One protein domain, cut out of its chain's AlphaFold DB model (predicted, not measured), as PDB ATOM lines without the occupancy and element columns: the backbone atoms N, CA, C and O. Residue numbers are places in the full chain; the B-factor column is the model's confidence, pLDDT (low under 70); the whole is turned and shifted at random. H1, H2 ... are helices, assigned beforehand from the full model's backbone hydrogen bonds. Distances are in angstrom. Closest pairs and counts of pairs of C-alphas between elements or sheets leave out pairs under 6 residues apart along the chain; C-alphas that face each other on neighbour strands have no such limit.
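This is residues 57 to 177 of the 261 residues of an uncharacterized protein of Bifidobacterium italicum (UniProt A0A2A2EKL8). The longest helix, H3, is paired along its length by other helices: H2 and H5 pack on its first part and the end of H4 on its later part, while H1 packs on H2 away from H3. A long loop, residues 113 to 140, leaves the end of H3 and swings wide before it reaches H4. The printed part has 121 residues with five named helices, H1 to H5 in chain order, and no named strand; the class is all helix. It is compact, with a radius of gyration of the C-alphas of 15.3 A and spans of 47 by 36 by 28 A.

H3, residues 96 to 112, is 24.2 A long. H4, residues 141 to 155, measures 21.0 A, and H1, residues 57 to 69, 18.9 A from C-alpha 57 at (31.660, 289.853, 15.056). H5 is residues 159 to 170, ending with C-alpha 170 at (34.182, 302.364, 4.688), and H2 is residues 78 to 88.

H2, H3 and H5 form an up-and-down bundle, each running against the one before it. H3 touches H5 at a shallow tilt of 31 degrees, the closest C-alphas being Tyr 99 and Val 161, 6.2 A. The hairpin H2 and H3 only just touches, with 3 pairs of C-alphas within 8 A, closest Met 83 and Asp 98 at 6.0 A. H4 touches H3 with residues 150 to 155 alone, closest Tyr 106 and Cys 154 at 5.5 A. H1 touches H2, closest Thr 57 and Leu 88 at 5.7 A, and is apart from H3 and H4. In all five helices every O i to N i+4 pair is within hydrogen-bond range.

The C-alphas farthest apart, Ala 89 and Thr 138, are 47.3 A apart. The link H3 to H4 is long, and H4 to H5 is tight. The printed part has no cut, and no printed residue is under 70 in pLDDT.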
ATOM      1  N   THR A  57      32.264 290.975  14.325       98.31
ATOM      2  CA  THR A  57      31.660 289.853  15.056       98.31
ATOM      3  C   THR A  57      30.886 290.327  16.283       98.31
ATOM      4  O   THR A  57      29.739 289.934  16.477       98.31
ATOM      5  N   GLU A  58      31.488 291.194  17.102       98.25
ATOM      6  CA  GLU A  58      30.808 291.753  18.274       98.25
ATOM      7  C   GLU A  58      29.580 292.570  17.865       98.25
ATOM      8  O   GLU A  58      28.508 292.366  18.428       98.25
ATOM      9  N   ARG A  59      29.698 293.416  16.833       97.88
ATOM     10  CA  ARG A  59      28.560 294.198  16.332       97.88
ATOM     11  C   ARG A  59      27.408 293.313  15.869       97.88
ATOM     12  O   ARG A  59      26.265 293.601  16.210       97.88
ATOM     13  N   ILE A  60      27.687 292.238  15.132       98.62
ATOM     14  CA  ILE A  60      26.649 291.295  14.697       98.62
ATOM     15  C   ILE A  60      25.965 290.639  15.895       98.62
ATOM     16  O   ILE A  60      24.740 290.547  15.909       98.62
ATOM     17  N   ASN A  61      26.725 290.209  16.905       98.44
ATOM     18  CA  ASN A  61      26.134 289.629  18.110       98.44
ATOM     19  C   ASN A  61      25.217 290.638  18.816       98.44
ATOM     20  O   ASN A  61      24.083 290.291  19.132       98.44
ATOM     21  N   THR A  62      25.642 291.897  18.961       97.88
ATOM     22  CA  THR A  62      24.788 292.964  19.508       97.88
ATOM     23  C   THR A  62      23.518 293.169  18.680       97.88
ATOM     24  O   THR A  62      22.438 293.293  19.249       97.88
ATOM     25  N   LEU A  63      23.611 293.178  17.344       97.75
ATOM     26  CA  LEU A  63      22.439 293.307  16.468       97.75
ATOM     27  C   LEU A  63      21.447 292.149  16.667       97.75
ATOM     28  O   LEU A  63      20.244 292.383  16.737       97.75
ATOM     29  N   LEU A  64      21.940 290.914  16.802       98.25
ATOM     30  CA  LEU A  64      21.102 289.738  17.060       98.25
ATOM     31  C   LEU A  64      20.463 289.771  18.460       98.25
ATOM     32  O   LEU A  64      19.295 289.422  18.605       98.25
ATOM     33  N   GLU A  65      21.192 290.223  19.481       97.75
ATOM     34  CA  GLU A  65      20.669 290.362  20.848       97.75
ATOM     35  C   GLU A  65      19.585 291.444  20.960       97.75
ATOM     36  O   GLU A  65      18.605 291.264  21.687       97.75
ATOM     37  N   LEU A  66      19.745 292.563  20.244       96.25
ATOM     38  CA  LEU A  66      18.733 293.621  20.160       96.25
ATOM     39  C   LEU A  66      17.486 293.143  19.403       96.25
ATOM     40  O   LEU A  66      16.361 293.444  19.805       96.25
ATOM     41  N   ASP A  67      17.671 292.357  18.345       97.44
ATOM     42  CA  ASP A  67      16.581 291.761  17.568       97.44
ATOM     43  C   ASP A  67      15.723 290.785  18.384       97.44
ATOM     44  O   ASP A  67      14.490 290.785  18.303       97.44
ATOM     45  N   ASP A  68      16.365 289.984  19.237       96.50
ATOM     46  CA  ASP A  68      15.668 289.078  20.153       96.50
ATOM     47  C   ASP A  68      14.777 289.839  21.152       96.50
ATOM     48  O   ASP A  68      13.740 289.324  21.578       96.50
ATOM     49  N   GLN A  69      15.136 291.084  21.477       96.06
ATOM     50  CA  GLN A  69      14.393 291.969  22.381       96.06
ATOM     51  C   GLN A  69      13.366 292.861  21.668       96.06
ATOM     52  O   GLN A  69      12.574 293.520  22.339       96.06
ATOM     53  N   SER A  70      13.375 292.894  20.334       94.25
ATOM     54  CA  SER A  70      12.499 293.756  19.538       94.25
ATOM     55  C   SER A  70      11.072 293.212  19.453       94.25
ATOM     56  O   SER A  70      10.839 292.001  19.536       94.25
ATOM     57  N   ASP A  71      10.109 294.114  19.257       95.06
ATOM     58  CA  ASP A  71       8.729 293.744  18.952       95.06
ATOM     59  C   ASP A  71       8.658 292.973  17.625       95.06
ATOM     60  O   ASP A  71       9.487 293.149  16.732       95.06
ATOM     61  N   GLU A  72       7.639 292.121  17.456       90.38
ATOM     62  CA  GLU A  72       7.519 291.282  16.252       90.38
ATOM     63  C   GLU A  72       7.484 292.092  14.949       90.38
ATOM     64  O   GLU A  72       7.958 291.613  13.922       90.38
ATOM     65  N   ALA A  73       6.946 293.314  14.994       88.88
ATOM     66  CA  ALA A  73       6.864 294.205  13.840       88.88
ATOM     67  C   ALA A  73       8.230 294.764  13.400       88.88
ATOM     68  O   ALA A  73       8.397 295.082  12.224       88.88
ATOM     69  N   ASP A  74       9.198 294.848  14.315       91.50
ATOM     70  CA  ASP A  74      10.533 295.413  14.074       91.50
ATOM     71  C   ASP A  74      11.624 294.335  13.990       91.50
ATOM     72  O   ASP A  74      12.773 294.625  13.663       91.50
ATOM     73  N   ARG A  75      11.269 293.073  14.253       95.00
ATOM     74  CA  ARG A  75      12.209 291.956  14.206       95.00
ATOM     75  C   ARG A  75      12.691 291.700  12.775       95.00
ATOM     76  O   ARG A  75      11.908 291.612  11.823       95.00
ATOM     77  N   MET A  76      13.998 291.511  12.635       97.56
ATOM     78  CA  MET A  76      14.655 291.012  11.441       97.56
ATOM     79  C   MET A  76      14.018 289.702  10.993       97.56
ATOM     80  O   MET A  76      13.730 288.794  11.775       97.56
ATOM     81  N   THR A  77      13.875 289.558   9.682       98.00
ATOM     82  CA  THR A  77      13.455 288.275   9.121       98.00
ATOM     83  C   THR A  77      14.497 287.187   9.381       98.00
ATOM     84  O   THR A  77      15.701 287.457   9.435       98.00
ATOM     85  N   GLN A  78      14.050 285.929   9.455       97.75
ATOM     86  CA  GLN A  78      14.955 284.787   9.620       97.75
ATOM     87  C   GLN A  78      16.042 284.758   8.534       97.75
ATOM     88  O   GLN A  78      17.197 284.483   8.831       97.75
ATOM     89  N   GLN A  79      15.706 285.128   7.294       98.00
ATOM     90  CA  GLN A  79      16.675 285.200   6.198       98.00
ATOM     91  C   GLN A  79      17.805 286.200   6.476       98.00
ATOM     92  O   GLN A  79      18.965 285.886   6.215       98.00
ATOM     93  N   GLN A  80      17.484 287.382   7.014       98.25
ATOM     94  CA  GLN A  80      18.490 288.377   7.390       98.25
ATOM     95  C   GLN A  80      19.339 287.883   8.573       98.25
ATOM     96  O   GLN A  80      20.565 287.998   8.538       98.25
ATOM     97  N   ARG A  81      18.722 287.250   9.579       98.44
ATOM     98  CA  ARG A  81      19.458 286.625  10.693       98.44
ATOM     99  C   ARG A  81      20.429 285.553  10.202       98.44
ATOM    100  O   ARG A  81      21.586 285.552  10.613       98.44
ATOM    101  N   ASP A  82      20.002 284.694   9.280       98.62
ATOM    102  CA  ASP A  82      20.847 283.644   8.704       98.62
ATOM    103  C   ASP A  82      22.042 284.233   7.933       98.62
ATOM    104  O   ASP A  82      23.131 283.657   7.947       98.62
ATOM    105  N   MET A  83      21.867 285.377   7.256       98.75
ATOM    106  CA  MET A  83      22.960 286.102   6.586       98.75
ATOM    107  C   MET A  83      23.996 286.609   7.591       98.75
ATOM    108  O   MET A  83      25.194 286.408   7.397       98.75
ATOM    109  N   LEU A  84      23.546 287.214   8.693       98.62
ATOM    110  CA  LEU A  84      24.433 287.674   9.762       98.62
ATOM    111  C   LEU A  84      25.157 286.504  10.444       98.62
ATOM    112  O   LEU A  84      26.359 286.574  10.690       98.62
ATOM    113  N   GLN A  85      24.464 285.389  10.677       98.38
ATOM    114  CA  GLN A  85      25.074 284.172  11.219       98.38
ATOM    115  C   GLN A  85      26.127 283.575  10.278       98.38
ATOM    116  O   GLN A  85      27.173 283.126  10.744       98.38
ATOM    117  N   ARG A  86      25.903 283.607   8.957       98.44
ATOM    118  CA  ARG A  86      26.944 283.242   7.982       98.44
ATOM    119  C   ARG A  86      28.146 284.176   8.071       98.44
ATOM    120  O   ARG A  86      29.274 283.691   8.064       98.44
ATOM    121  N   ALA A  87      27.929 285.483   8.206       98.50
ATOM    122  CA  ALA A  87      29.012 286.456   8.348       98.50
ATOM    123  C   ALA A  87      29.864 286.216   9.611       98.50
ATOM    124  O   ALA A  87      31.078 286.394   9.560       98.50
ATOM    125  N   LEU A  88      29.284 285.726  10.716       98.38
ATOM    126  CA  LEU A  88      30.048 285.338  11.917       98.38
ATOM    127  C   LEU A  88      31.090 284.237  11.643       98.38
ATOM    128  O   LEU A  88      32.121 284.199  12.310       98.38
ATOM    129  N   ALA A  89      30.865 283.370  10.652       97.06
ATOM    130  CA  ALA A  89      31.848 282.371  10.222       97.06
ATOM    131  C   ALA A  89      32.986 282.961   9.358       97.06
ATOM    132  O   ALA A  89      33.921 282.243   8.997       97.06
ATOM    133  N   HIS A  90      32.910 284.252   9.029       96.25
ATOM    134  CA  HIS A  90      33.816 284.985   8.144       96.25
ATOM    135  C   HIS A  90      34.234 286.329   8.763       96.25
ATOM    136  O   HIS A  90      34.113 287.378   8.134       96.25
ATOM    137  N   ASP A  91      34.693 286.304  10.020       96.31
ATOM    138  CA  ASP A  91      35.183 287.478  10.765       96.31
ATOM    139  C   ASP A  91      34.161 288.627  10.899       96.31
ATOM    140  O   ASP A  91      34.518 289.791  11.082       96.31
ATOM    141  N   GLY A  92      32.870 288.304  10.796       97.12
ATOM    142  CA  GLY A  92      31.770 289.265  10.813       97.12
ATOM    143  C   GLY A  92      31.592 290.041   9.504       97.12
ATOM    144  O   GLY A  92      30.829 291.005   9.461       97.12
ATOM    145  N   ILE A  93      32.266 289.636   8.426       97.62
ATOM    146  CA  ILE A  93      32.181 290.297   7.123       97.62
ATOM    147  C   ILE A  93      31.003 289.722   6.335       97.62
ATOM    148  O   ILE A  93      30.983 288.551   5.952       97.62
ATOM    149  N   VAL A  94      30.023 290.576   6.050       98.25
ATOM    150  CA  VAL A  94      28.906 290.248   5.158       98.25
ATOM    151  C   VAL A  94      29.419 290.065   3.730       98.25
ATOM    152  O   VAL A  94      30.130 290.913   3.187       98.25
ATOM    153  N   SER A  95      29.032 288.962   3.091       97.88
ATOM    154  CA  SER A  95      29.398 288.705   1.700       97.88
ATOM    155  C   SER A  95      28.612 289.603   0.737       97.88
ATOM    156  O   SER A  95      27.464 289.966   0.991       97.88
ATOM    157  N   LYS A  96      29.189 289.907  -0.435       96.81
ATOM    158  CA  LYS A  96      28.460 290.622  -1.498       96.81
ATOM    159  C   LYS A  96      27.183 289.879  -1.923       96.81
ATOM    160  O   LYS A  96      26.189 290.519  -2.242       96.81
ATOM    161  N   ALA A  97      27.207 288.547  -1.919       98.12
ATOM    162  CA  ALA A  97      26.048 287.740  -2.282       98.12
ATOM    163  C   ALA A  97      24.907 287.896  -1.264       98.12
ATOM    164  O   ALA A  97      23.763 288.099  -1.661       98.12
ATOM    165  N   ASP A  98      25.217 287.864   0.036       98.56
ATOM    166  CA  ASP A  98      24.224 288.098   1.091       98.56
ATOM    167  C   ASP A  98      23.683 289.530   1.039       98.56
ATOM    168  O   ASP A  98      22.477 289.731   1.145       98.56
ATOM    169  N   TYR A  99      24.559 290.509   0.790       98.06
ATOM    170  CA  TYR A  99      24.168 291.898   0.569       98.06
ATOM    171  C   TYR A  99      23.165 292.045  -0.583       98.06
ATOM    172  O   TYR A  99      22.084 292.605  -0.408       98.06
ATOM    173  N   GLU A 100      23.493 291.520  -1.766       97.69
ATOM    174  CA  GLU A 100      22.614 291.600  -2.935       97.69
ATOM    175  C   GLU A 100      21.292 290.858  -2.697       97.69
ATOM    176  O   GLU A 100      20.231 291.378  -3.047       97.69
ATOM    177  N   GLN A 101      21.338 289.695  -2.044       98.56
ATOM    178  CA  GLN A 101      20.147 288.916  -1.721       98.56
ATOM    179  C   GLN A 101      19.235 289.625  -0.711       98.56
ATOM    180  O   GLN A 101      18.018 289.585  -0.873       98.56
ATOM    181  N   ALA A 102      19.785 290.293   0.305       98.38
ATOM    182  CA  ALA A 102      19.000 291.046   1.283       98.38
ATOM    183  C   ALA A 102      18.189 292.170   0.618       98.38
ATOM    184  O   ALA A 102      16.989 292.321   0.859       98.38
ATOM    185  N   TRP A 103      18.816 292.901  -0.305       97.88
ATOM    186  CA  TRP A 103      18.139 293.928  -1.093       97.88
ATOM    187  C   TRP A 103      17.118 293.351  -2.083       97.88
ATOM    188  O   TRP A 103      16.067 293.955  -2.290       97.88
ATOM    189  N   GLU A 104      17.359 292.181  -2.684       97.75
ATOM    190  CA  GLU A 104      16.319 291.495  -3.470       97.75
ATOM    191  C   GLU A 104      15.131 291.056  -2.605       97.75
ATOM    192  O   GLU A 104      13.989 291.215  -3.034       97.75
ATOM    193  N   ASN A 105      15.376 290.578  -1.382       98.38
ATOM    194  CA  ASN A 105      14.317 290.197  -0.446       98.38
ATOM    195  C   ASN A 105      13.437 291.402  -0.080       98.38
ATOM    196  O   ASN A 105      12.215 291.286  -0.087       98.38
ATOM    197  N   TYR A 106      14.039 292.573   0.157       97.56
ATOM    198  CA  TYR A 106      13.301 293.826   0.359       97.56
ATOM    199  C   TYR A 106      12.387 294.157  -0.828       97.56
ATOM    200  O   TYR A 106      11.192 294.408  -0.654       97.56
ATOM    201  N   LYS A 107      12.929 294.103  -2.050       97.00
ATOM    202  CA  LYS A 107      12.155 294.374  -3.270       97.00
ATOM    203  C   LYS A 107      11.012 293.377  -3.450       97.00
ATOM    204  O   LYS A 107       9.927 293.774  -3.864       97.00
ATOM    205  N   GLN A 108      11.249 292.105  -3.138       98.19
ATOM    206  CA  GLN A 108      10.228 291.066  -3.217       98.19
ATOM    207  C   GLN A 108       9.136 291.255  -2.159       98.19
ATOM    208  O   GLN A 108       7.966 291.140  -2.495       98.19
ATOM    209  N   CYS A 109       9.487 291.640  -0.930       98.19
ATOM    210  CA  CYS A 109       8.510 291.936   0.120       98.19
ATOM    211  C   CYS A 109       7.506 293.021  -0.308       98.19
ATOM    212  O   CYS A 109       6.304 292.884  -0.073       98.19
ATOM    213  N   LEU A 110       7.968 294.074  -0.992       97.56
ATOM    214  CA  LEU A 110       7.078 295.108  -1.531       97.56
ATOM    215  C   LEU A 110       6.150 294.558  -2.625       97.56
ATOM    216  O   LEU A 110       4.959 294.868  -2.633       97.56
ATOM    217  N   VAL A 111       6.663 293.695  -3.505       98.12
ATOM    218  CA  VAL A 111       5.849 293.014  -4.527       98.12
ATOM    219  C   VAL A 111       4.787 292.121  -3.890       98.12
ATOM    220  O   VAL A 111       3.625 292.171  -4.288       98.12
ATOM    221  N   ASP A 112       5.152 291.354  -2.865       98.12
ATOM    222  CA  ASP A 112       4.239 290.449  -2.159       98.12
ATOM    223  C   ASP A 112       3.116 291.211  -1.431       98.12
ATOM    224  O   ASP A 112       2.016 290.689  -1.244       98.12
ATOM    225  N   LYS A 113       3.366 292.475  -1.069       97.19
ATOM    226  CA  LYS A 113       2.368 293.399  -0.510       97.19
ATOM    227  C   LYS A 113       1.508 294.103  -1.567       97.19
ATOM    228  O   LYS A 113       0.589 294.836  -1.202       97.19
ATOM    229  N   GLY A 114       1.751 293.844  -2.851       96.56
ATOM    230  CA  GLY A 114       0.947 294.337  -3.970       96.56
ATOM    231  C   GLY A 114       1.485 295.596  -4.650       96.56
ATOM    232  O   GLY A 114       0.754 296.201  -5.433       96.56
ATOM    233  N   TYR A 115       2.730 295.993  -4.377       96.19
ATOM    234  CA  TYR A 115       3.369 297.137  -5.030       96.19
ATOM    235  C   TYR A 115       4.182 296.716  -6.262       96.19
ATOM    236  O   TYR A 115       4.536 295.550  -6.446       96.19
ATOM    237  N   THR A 116       4.520 297.672  -7.124       95.56
ATOM    238  CA  THR A 116       5.496 297.442  -8.196       95.56
ATOM    239  C   THR A 116       6.875 297.148  -7.605       95.56
ATOM    240  O   THR A 116       7.242 297.659  -6.547       95.56
ATOM    241  N   LYS A 117       7.689 296.339  -8.293       94.62
ATOM    242  CA  LYS A 117       9.076 296.123  -7.868       94.62
ATOM    243  C   LYS A 117       9.846 297.443  -8.017       94.62
ATOM    244  O   LYS A 117       9.924 297.935  -9.144       94.62
ATOM    245  N   PRO A 118      10.427 298.015  -6.948       91.19
ATOM    246  CA  PRO A 118      11.177 299.254  -7.079       91.19
ATOM    247  C   PRO A 118      12.482 299.005  -7.837       91.19
ATOM    248  O   PRO A 118      13.195 298.025  -7.584       91.19
ATOM    249  N   ASP A 119      12.804 299.917  -8.750       87.31
ATOM    250  CA  ASP A 119      14.128 300.003  -9.352       87.31
ATOM    251  C   ASP A 119      15.013 300.851  -8.437       87.31
ATOM    252  O   ASP A 119      14.911 302.075  -8.403       87.31
ATOM    253  N   LEU A 120      15.801 300.180  -7.595       86.62
ATOM    254  CA  LEU A 120      16.621 300.854  -6.595       86.62
ATOM    255  C   LEU A 120      17.886 301.417  -7.244       86.62
ATOM    256  O   LEU A 120      18.687 300.629  -7.767       86.62
ATOM    257  N   PRO A 121      18.125 302.739  -7.152       81.81
ATOM    258  CA  PRO A 121      19.359 303.330  -7.633       81.81
ATOM    259  C   PRO A 121      20.569 302.689  -6.957       81.81
ATOM    260  O   PRO A 121      20.535 302.320  -5.778       81.81
ATOM    261  N   ARG A 122      21.667 302.600  -7.702       85.12
ATOM    262  CA  ARG A 122      22.969 302.232  -7.154       85.12
ATOM    263  C   ARG A 122      23.888 303.437  -7.185       85.12
ATOM    264  O   ARG A 122      23.944 304.162  -8.175       85.12
ATOM    265  N   TYR A 123      24.639 303.614  -6.110       82.19
ATOM    266  CA  TYR A 123      25.767 304.529  -6.095       82.19
ATOM    267  C   TYR A 123      26.869 304.006  -7.028       82.19
ATOM    268  O   TYR A 123      26.904 302.819  -7.365       82.19
ATOM    269  N   ALA A 124      27.803 304.874  -7.427       75.06
ATOM    270  CA  ALA A 124      28.890 304.521  -8.352       75.06
ATOM    271  C   ALA A 124      29.739 303.321  -7.882       75.06
ATOM    272  O   ALA A 124      30.346 302.624  -8.691       75.06
ATOM    273  N   ASN A 125      29.752 303.048  -6.577       75.44
ATOM    274  CA  ASN A 125      30.456 301.926  -5.963       75.44
ATOM    275  C   ASN A 125      29.630 300.627  -5.871       75.44
ATOM    276  O   ASN A 125      30.091 299.641  -5.300       75.44
ATOM    277  N   GLY A 126      28.413 300.614  -6.414       83.62
ATOM    278  CA  GLY A 126      27.534 299.450  -6.452       83.62
ATOM    279  C   GLY A 126      26.680 299.232  -5.201       83.62
ATOM    280  O   GLY A 126      25.862 298.309  -5.224       83.62
ATOM    281  N   LEU A 127      26.823 300.062  -4.157       89.00
ATOM    282  CA  LEU A 127      25.909 300.061  -3.015       89.00
ATOM    283  C   LEU A 127      24.522 300.530  -3.456       89.00
ATOM    284  O   LEU A 127      24.389 301.484  -4.223       89.00
ATOM    285  N   TYR A 128      23.488 299.880  -2.943       90.44
ATOM    286  CA  TYR A 128      22.110 300.303  -3.131       90.44
ATOM    287  C   TYR A 128      21.824 301.604  -2.391       90.44
ATOM    288  O   TYR A 128      22.350 301.866  -1.305       90.44
ATOM    289  N   SER A 129      20.948 302.403  -2.974       85.81
ATOM    290  CA  SER A 129      20.275 303.489  -2.292       85.81
ATOM    291  C   SER A 129      18.879 303.032  -1.857       85.81
ATOM    292  O   SER A 129      18.177 302.416  -2.664       85.81
ATOM    293  N   PRO A 130      18.447 303.300  -0.610       82.19
ATOM    294  CA  PRO A 130      17.061 303.058  -0.224       82.19
ATOM    295  C   PRO A 130      16.119 303.984  -1.005       82.19
ATOM    296  O   PRO A 130      16.532 305.042  -1.478       82.19
ATOM    297  N   ILE A 131      14.840 303.613  -1.096       82.75
ATOM    298  CA  ILE A 131      13.812 304.457  -1.721       82.75
ATOM    299  C   ILE A 131      13.749 305.795  -0.979       82.75
ATOM    300  O   ILE A 131      13.509 305.827   0.229       82.75
ATOM    301  N   LYS A 132      13.990 306.896  -1.698       76.25
ATOM    302  CA  LYS A 132      13.975 308.262  -1.144       76.25
ATOM    303  C   LYS A 132      12.715 309.029  -1.462       76.25
ATOM    304  O   LYS A 132      12.175 309.704  -0.594       76.25
ATOM    305  N   SER A 133      12.242 308.880  -2.691       79.81
ATOM    306  CA  SER A 133      11.043 309.537  -3.170       79.81
ATOM    307  C   SER A 133      10.105 308.509  -3.778       79.81
ATOM    308  O   SER A 133      10.523 307.591  -4.487       79.81
ATOM    309  N   THR A 134       8.830 308.665  -3.459       86.19
ATOM    310  CA  THR A 134       7.735 307.839  -3.954       86.19
ATOM    311  C   THR A 134       6.707 308.779  -4.560       86.19
ATOM    312  O   THR A 134       6.370 309.797  -3.954       86.19
ATOM    313  N   ASP A 135       6.188 308.448  -5.739       85.94
ATOM    314  CA  ASP A 135       5.032 309.142  -6.289       85.94
ATOM    315  C   ASP A 135       3.797 308.772  -5.464       85.94
ATOM    316  O   ASP A 135       3.166 307.732  -5.656       85.94
ATOM    317  N   SER A 136       3.497 309.626  -4.490       82.88
ATOM    318  CA  SER A 136       2.327 309.520  -3.626       82.88
ATOM    319  C   SER A 136       1.292 310.604  -3.924       82.88
ATOM    320  O   SER A 136       0.429 310.865  -3.087       82.88
ATOM    321  N   SER A 137       1.405 311.291  -5.067       82.75
ATOM    322  CA  SER A 137       0.599 312.480  -5.387       82.75
ATOM    323  C   SER A 137      -0.901 312.184  -5.488       82.75
ATOM    324  O   SER A 137      -1.730 313.051  -5.220       82.75
ATOM    325  N   THR A 138      -1.243 310.943  -5.829       85.69
ATOM    326  CA  THR A 138      -2.615 310.452  -5.987       85.69
ATOM    327  C   THR A 138      -3.136 309.682  -4.772       85.69
ATOM    328  O   THR A 138      -4.310 309.317  -4.761       85.69
ATOM    329  N   LEU A 139      -2.299 309.448  -3.751       90.31
ATOM    330  CA  LEU A 139      -2.653 308.639  -2.583       90.31
ATOM    331  C   LEU A 139      -3.376 309.458  -1.515       90.31
ATOM    332  O   LEU A 139      -2.953 310.561  -1.142       90.31
ATOM    333  N   THR A 140      -4.427 308.863  -0.954       93.81
ATOM    334  CA  THR A 140      -5.025 309.327   0.301       93.81
ATOM    335  C   THR A 140      -4.021 309.227   1.454       93.81
ATOM    336  O   THR A 140      -2.985 308.568   1.357       93.81
ATOM    337  N   GLU A 141      -4.313 309.899   2.568       93.44
ATOM    338  CA  GLU A 141      -3.486 309.817   3.779       93.44
ATOM    339  C   GLU A 141      -3.393 308.375   4.300       93.44
ATOM    340  O   GLU A 141      -2.294 307.886   4.530       93.44
ATOM    341  N   GLU A 142      -4.517 307.652   4.348       94.81
ATOM    342  CA  GLU A 142      -4.555 306.252   4.793       94.81
ATOM    343  C   GLU A 142      -3.719 305.319   3.895       94.81
ATOM    344  O   GLU A 142      -3.003 304.448   4.388       94.81
ATOM    345  N   GLU A 143      -3.768 305.503   2.572       93.69
ATOM    346  CA  GLU A 143      -2.951 304.722   1.631       93.69
ATOM    347  C   GLU A 143      -1.460 305.032   1.772       93.69
ATOM    348  O   GLU A 143      -0.628 304.126   1.680       93.69
ATOM    349  N   ARG A 144      -1.117 306.300   2.018       92.88
ATOM    350  CA  ARG A 144       0.265 306.731   2.242       92.88
ATOM    351  C   ARG A 144       0.817 306.160   3.543       92.88
ATOM    352  O   ARG A 144       1.923 305.629   3.538       92.88
ATOM    353  N   ASP A 145       0.042 306.209   4.621       94.19
ATOM    354  CA  ASP A 145       0.426 305.643   5.914       94.19
ATOM    355  C   ASP A 145       0.625 304.132   5.813       94.19
ATOM    356  O   ASP A 145       1.624 303.595   6.299       94.19
ATOM    357  N   LYS A 146      -0.278 303.445   5.102       95.38
ATOM    358  CA  LYS A 146      -0.128 302.020   4.812       95.38
ATOM    359  C   LYS A 146       1.154 301.734   4.029       95.38
ATOM    360  O   LYS A 146       1.880 300.816   4.401       95.38
ATOM    361  N   LEU A 147       1.438 302.500   2.975       94.69
ATOM    362  CA  LEU A 147       2.656 302.333   2.182       94.69
ATOM    363  C   LEU A 147       3.914 302.517   3.038       94.69
ATOM    364  O   LEU A 147       4.812 301.684   2.978       94.69
ATOM    365  N   MET A 148       3.970 303.561   3.868       92.81
ATOM    366  CA  MET A 148       5.120 303.814   4.742       92.81
ATOM    367  C   MET A 148       5.302 302.704   5.783       92.81
ATOM    368  O   MET A 148       6.425 302.250   5.999       92.81
ATOM    369  N   ALA A 149       4.211 302.216   6.382       95.00
ATOM    370  CA  ALA A 149       4.252 301.086   7.310       95.00
ATOM    371  C   ALA A 149       4.737 299.798   6.625       95.00
ATOM    372  O   ALA A 149       5.543 299.052   7.181       95.00
ATOM    373  N   ASP A 150       4.288 299.551   5.396       96.69
ATOM    374  CA  ASP A 150       4.703 298.395   4.610       96.69
ATOM    375  C   ASP A 150       6.172 298.488   4.164       96.69
ATOM    376  O   ASP A 150       6.888 297.488   4.227       96.69
ATOM    377  N   MET A 151       6.646 299.678   3.781       94.25
ATOM    378  CA  MET A 151       8.060 299.937   3.486       94.25
ATOM    379  C   MET A 151       8.945 299.725   4.717       94.25
ATOM    380  O   MET A 151       9.997 299.096   4.593       94.25
ATOM    381  N   HIS A 152       8.510 300.202   5.889       93.69
ATOM    382  CA  HIS A 152       9.192 299.976   7.167       93.69
ATOM    383  C   HIS A 152       9.291 298.483   7.476       93.69
ATOM    384  O   HIS A 152      10.395 297.965   7.627       93.69
ATOM    385  N   ALA A 153       8.168 297.762   7.440       96.19
ATOM    386  CA  ALA A 153       8.146 296.321   7.684       96.19
ATOM    387  C   ALA A 153       9.042 295.546   6.701       96.19
ATOM    388  O   ALA A 153       9.755 294.625   7.094       96.19
ATOM    389  N   CYS A 154       9.056 295.930   5.420       97.12
ATOM    390  CA  CYS A 154       9.933 295.293   4.439       97.12
ATOM    391  C   CYS A 154      11.418 295.616   4.658       97.12
ATOM    392  O   CYS A 154      12.275 294.831   4.247       97.12
ATOM    393  N   SER A 155      11.760 296.734   5.306       95.81
ATOM    394  CA  SER A 155      13.159 297.081   5.581       95.81
ATOM    395  C   SER A 155      13.856 296.048   6.483       95.81
ATOM    396  O   SER A 155      15.050 295.789   6.307       95.81
ATOM    397  N   ASN A 156      13.094 295.318   7.312       96.06
ATOM    398  CA  ASN A 156      13.556 294.203   8.156       96.06
ATOM    399  C   ASN A 156      14.136 293.006   7.366       96.06
ATOM    400  O   ASN A 156      14.556 292.002   7.956       96.06
ATOM    401  N   HIS A 157      14.166 293.077   6.033       97.81
ATOM    402  CA  HIS A 157      14.891 292.144   5.172       97.81
ATOM    403  C   HIS A 157      16.353 292.527   4.908       97.81
ATOM    404  O   HIS A 157      17.108 291.646   4.495       97.81
ATOM    405  N   TYR A 158      16.761 293.788   5.111       97.19
ATOM    406  CA  TYR A 158      18.083 294.241   4.663       97.19
ATOM    407  C   TYR A 158      18.862 295.164   5.605       97.19
ATOM    408  O   TYR A 158      20.081 295.216   5.455       97.19
ATOM    409  N   VAL A 159      18.220 295.898   6.527       95.88
ATOM    410  CA  VAL A 159      18.876 297.025   7.231       95.88
ATOM    411  C   VAL A 159      20.185 296.634   7.934       95.88
ATOM    412  O   VAL A 159      21.201 297.293   7.730       95.88
ATOM    413  N   ALA A 160      20.197 295.551   8.710       97.25
ATOM    414  CA  ALA A 160      21.381 295.112   9.450       97.25
ATOM    415  C   ALA A 160      22.471 294.541   8.526       97.25
ATOM    416  O   ALA A 160      23.661 294.766   8.736       97.25
ATOM    417  N   VAL A 161      22.081 293.819   7.471       98.38
ATOM    418  CA  VAL A 161      23.021 293.310   6.458       98.38
ATOM    419  C   VAL A 161      23.656 294.458   5.666       98.38
ATOM    420  O   VAL A 161      24.860 294.428   5.412       98.38
ATOM    421  N   ASP A 162      22.881 295.481   5.302       96.31
ATOM    422  CA  ASP A 162      23.370 296.676   4.609       96.31
ATOM    423  C   ASP A 162      24.293 297.512   5.498       96.31
ATOM    424  O   ASP A 162      25.361 297.905   5.031       96.31
ATOM    425  N   GLU A 163      23.952 297.699   6.777       94.88
ATOM    426  CA  GLU A 163      24.824 298.344   7.766       94.88
ATOM    427  C   GLU A 163      26.198 297.657   7.821       94.88
ATOM    428  O   GLU A 163      27.234 298.284   7.578       94.88
ATOM    429  N   MET A 164      26.209 296.349   8.077       97.38
ATOM    430  CA  MET A 164      27.444 295.582   8.238       97.38
ATOM    431  C   MET A 164      28.277 295.541   6.952       97.38
ATOM    432  O   MET A 164      29.507 295.658   6.995       97.38
ATOM    433  N   TYR A 165      27.622 295.428   5.793       97.00
ATOM    434  CA  TYR A 165      28.307 295.478   4.505       97.00
ATOM    435  C   TYR A 165      28.952 296.848   4.258       97.00
ATOM    436  O   TYR A 165      30.123 296.915   3.877       97.00
ATOM    437  N   ARG A 166      28.242 297.950   4.537       94.75
ATOM    438  CA  ARG A 166      28.781 299.315   4.414       94.75
ATOM    439  C   ARG A 166      29.979 299.543   5.326       94.75
ATOM    440  O   ARG A 166      30.998 300.061   4.862       94.75
ATOM    441  N   TYR A 167      29.900 299.114   6.586       95.19
ATOM    442  CA  TYR A 167      31.019 299.251   7.516       95.19
ATOM    443  C   TYR A 167      32.251 298.473   7.054       95.19
ATOM    444  O   TYR A 167      33.354 299.013   7.111       95.19
ATOM    445  N   SER A 168      32.083 297.278   6.479       94.94
ATOM    446  CA  SER A 168      33.211 296.514   5.919       94.94
ATOM    447  C   SER A 168      33.981 297.254   4.816       94.94
ATOM    448  O   SER A 168      35.171 297.011   4.617       94.94
ATOM    449  N   ILE A 169      33.325 298.189   4.124       93.38
ATOM    450  CA  ILE A 169      33.898 298.935   2.999       93.38
ATOM    451  C   ILE A 169      34.508 300.268   3.450       93.38
ATOM    452  O   ILE A 169      35.539 300.680   2.911       93.38
ATOM    453  N   ALA A 170      33.867 300.965   4.392       94.44
ATOM    454  CA  ALA A 170      34.182 302.364   4.688       94.44
ATOM    455  C   ALA A 170      34.373 302.700   6.174       94.44
ATOM    456  O   ALA A 170      34.816 303.805   6.473       94.44
ATOM    457  N   ASN A 171      34.081 301.780   7.094       96.06
ATOM    458  CA  ASN A 171      34.253 301.974   8.537       96.06
ATOM    459  C   ASN A 171      34.770 300.698   9.243       96.06
ATOM    460  O   ASN A 171      34.125 300.198  10.165       96.06
ATOM    461  N   PRO A 172      35.922 300.136   8.829       95.50
ATOM    462  CA  PRO A 172      36.487 298.930   9.429       95.50
ATOM    463  C   PRO A 172      36.900 299.104  10.892       95.50
ATOM    464  O   PRO A 172      36.985 298.117  11.616       95.50
ATOM    465  N   ASP A 173      37.114 300.340  11.346       94.94
ATOM    466  CA  ASP A 173      37.413 300.642  12.746       94.94
ATOM    467  C   ASP A 173      36.166 300.786  13.627       94.94
ATOM    468  O   ASP A 173      36.313 300.926  14.846       94.94
ATOM    469  N   MET A 174      34.970 300.696  13.028       94.69
ATOM    470  CA  MET A 174      33.668 300.774  13.689       94.69
ATOM    471  C   MET A 174      33.472 302.069  14.469       94.69
ATOM    472  O   MET A 174      32.916 302.057  15.563       94.69
ATOM    473  N   LEU A 175      33.928 303.191  13.923       95.88
ATOM    474  CA  LEU A 175      33.737 304.509  14.517       95.88
ATOM    475  C   LEU A 175      32.239 304.812  14.635       95.88
ATOM    476  O   LEU A 175      31.489 304.640  13.674       95.88
ATOM    477  N   SER A 176      31.794 305.245  15.814       93.50
ATOM    478  CA  SER A 176      30.381 305.552  16.073       93.50
ATOM    479  C   SER A 176      29.959 306.917  15.556       93.50
ATOM    480  O   SER A 176      28.772 307.157  15.344       93.50
ATOM    481  N   ASN A 177      30.914 307.824  15.361       93.88
ATOM    482  CA  ASN A 177      30.659 309.097  14.714       93.88
ATOM    483  C   ASN A 177      30.768 308.922  13.190       93.88
ATOM    484  O   ASN A 177      31.850 308.694  12.656       93.88
TER     485      ASN A 177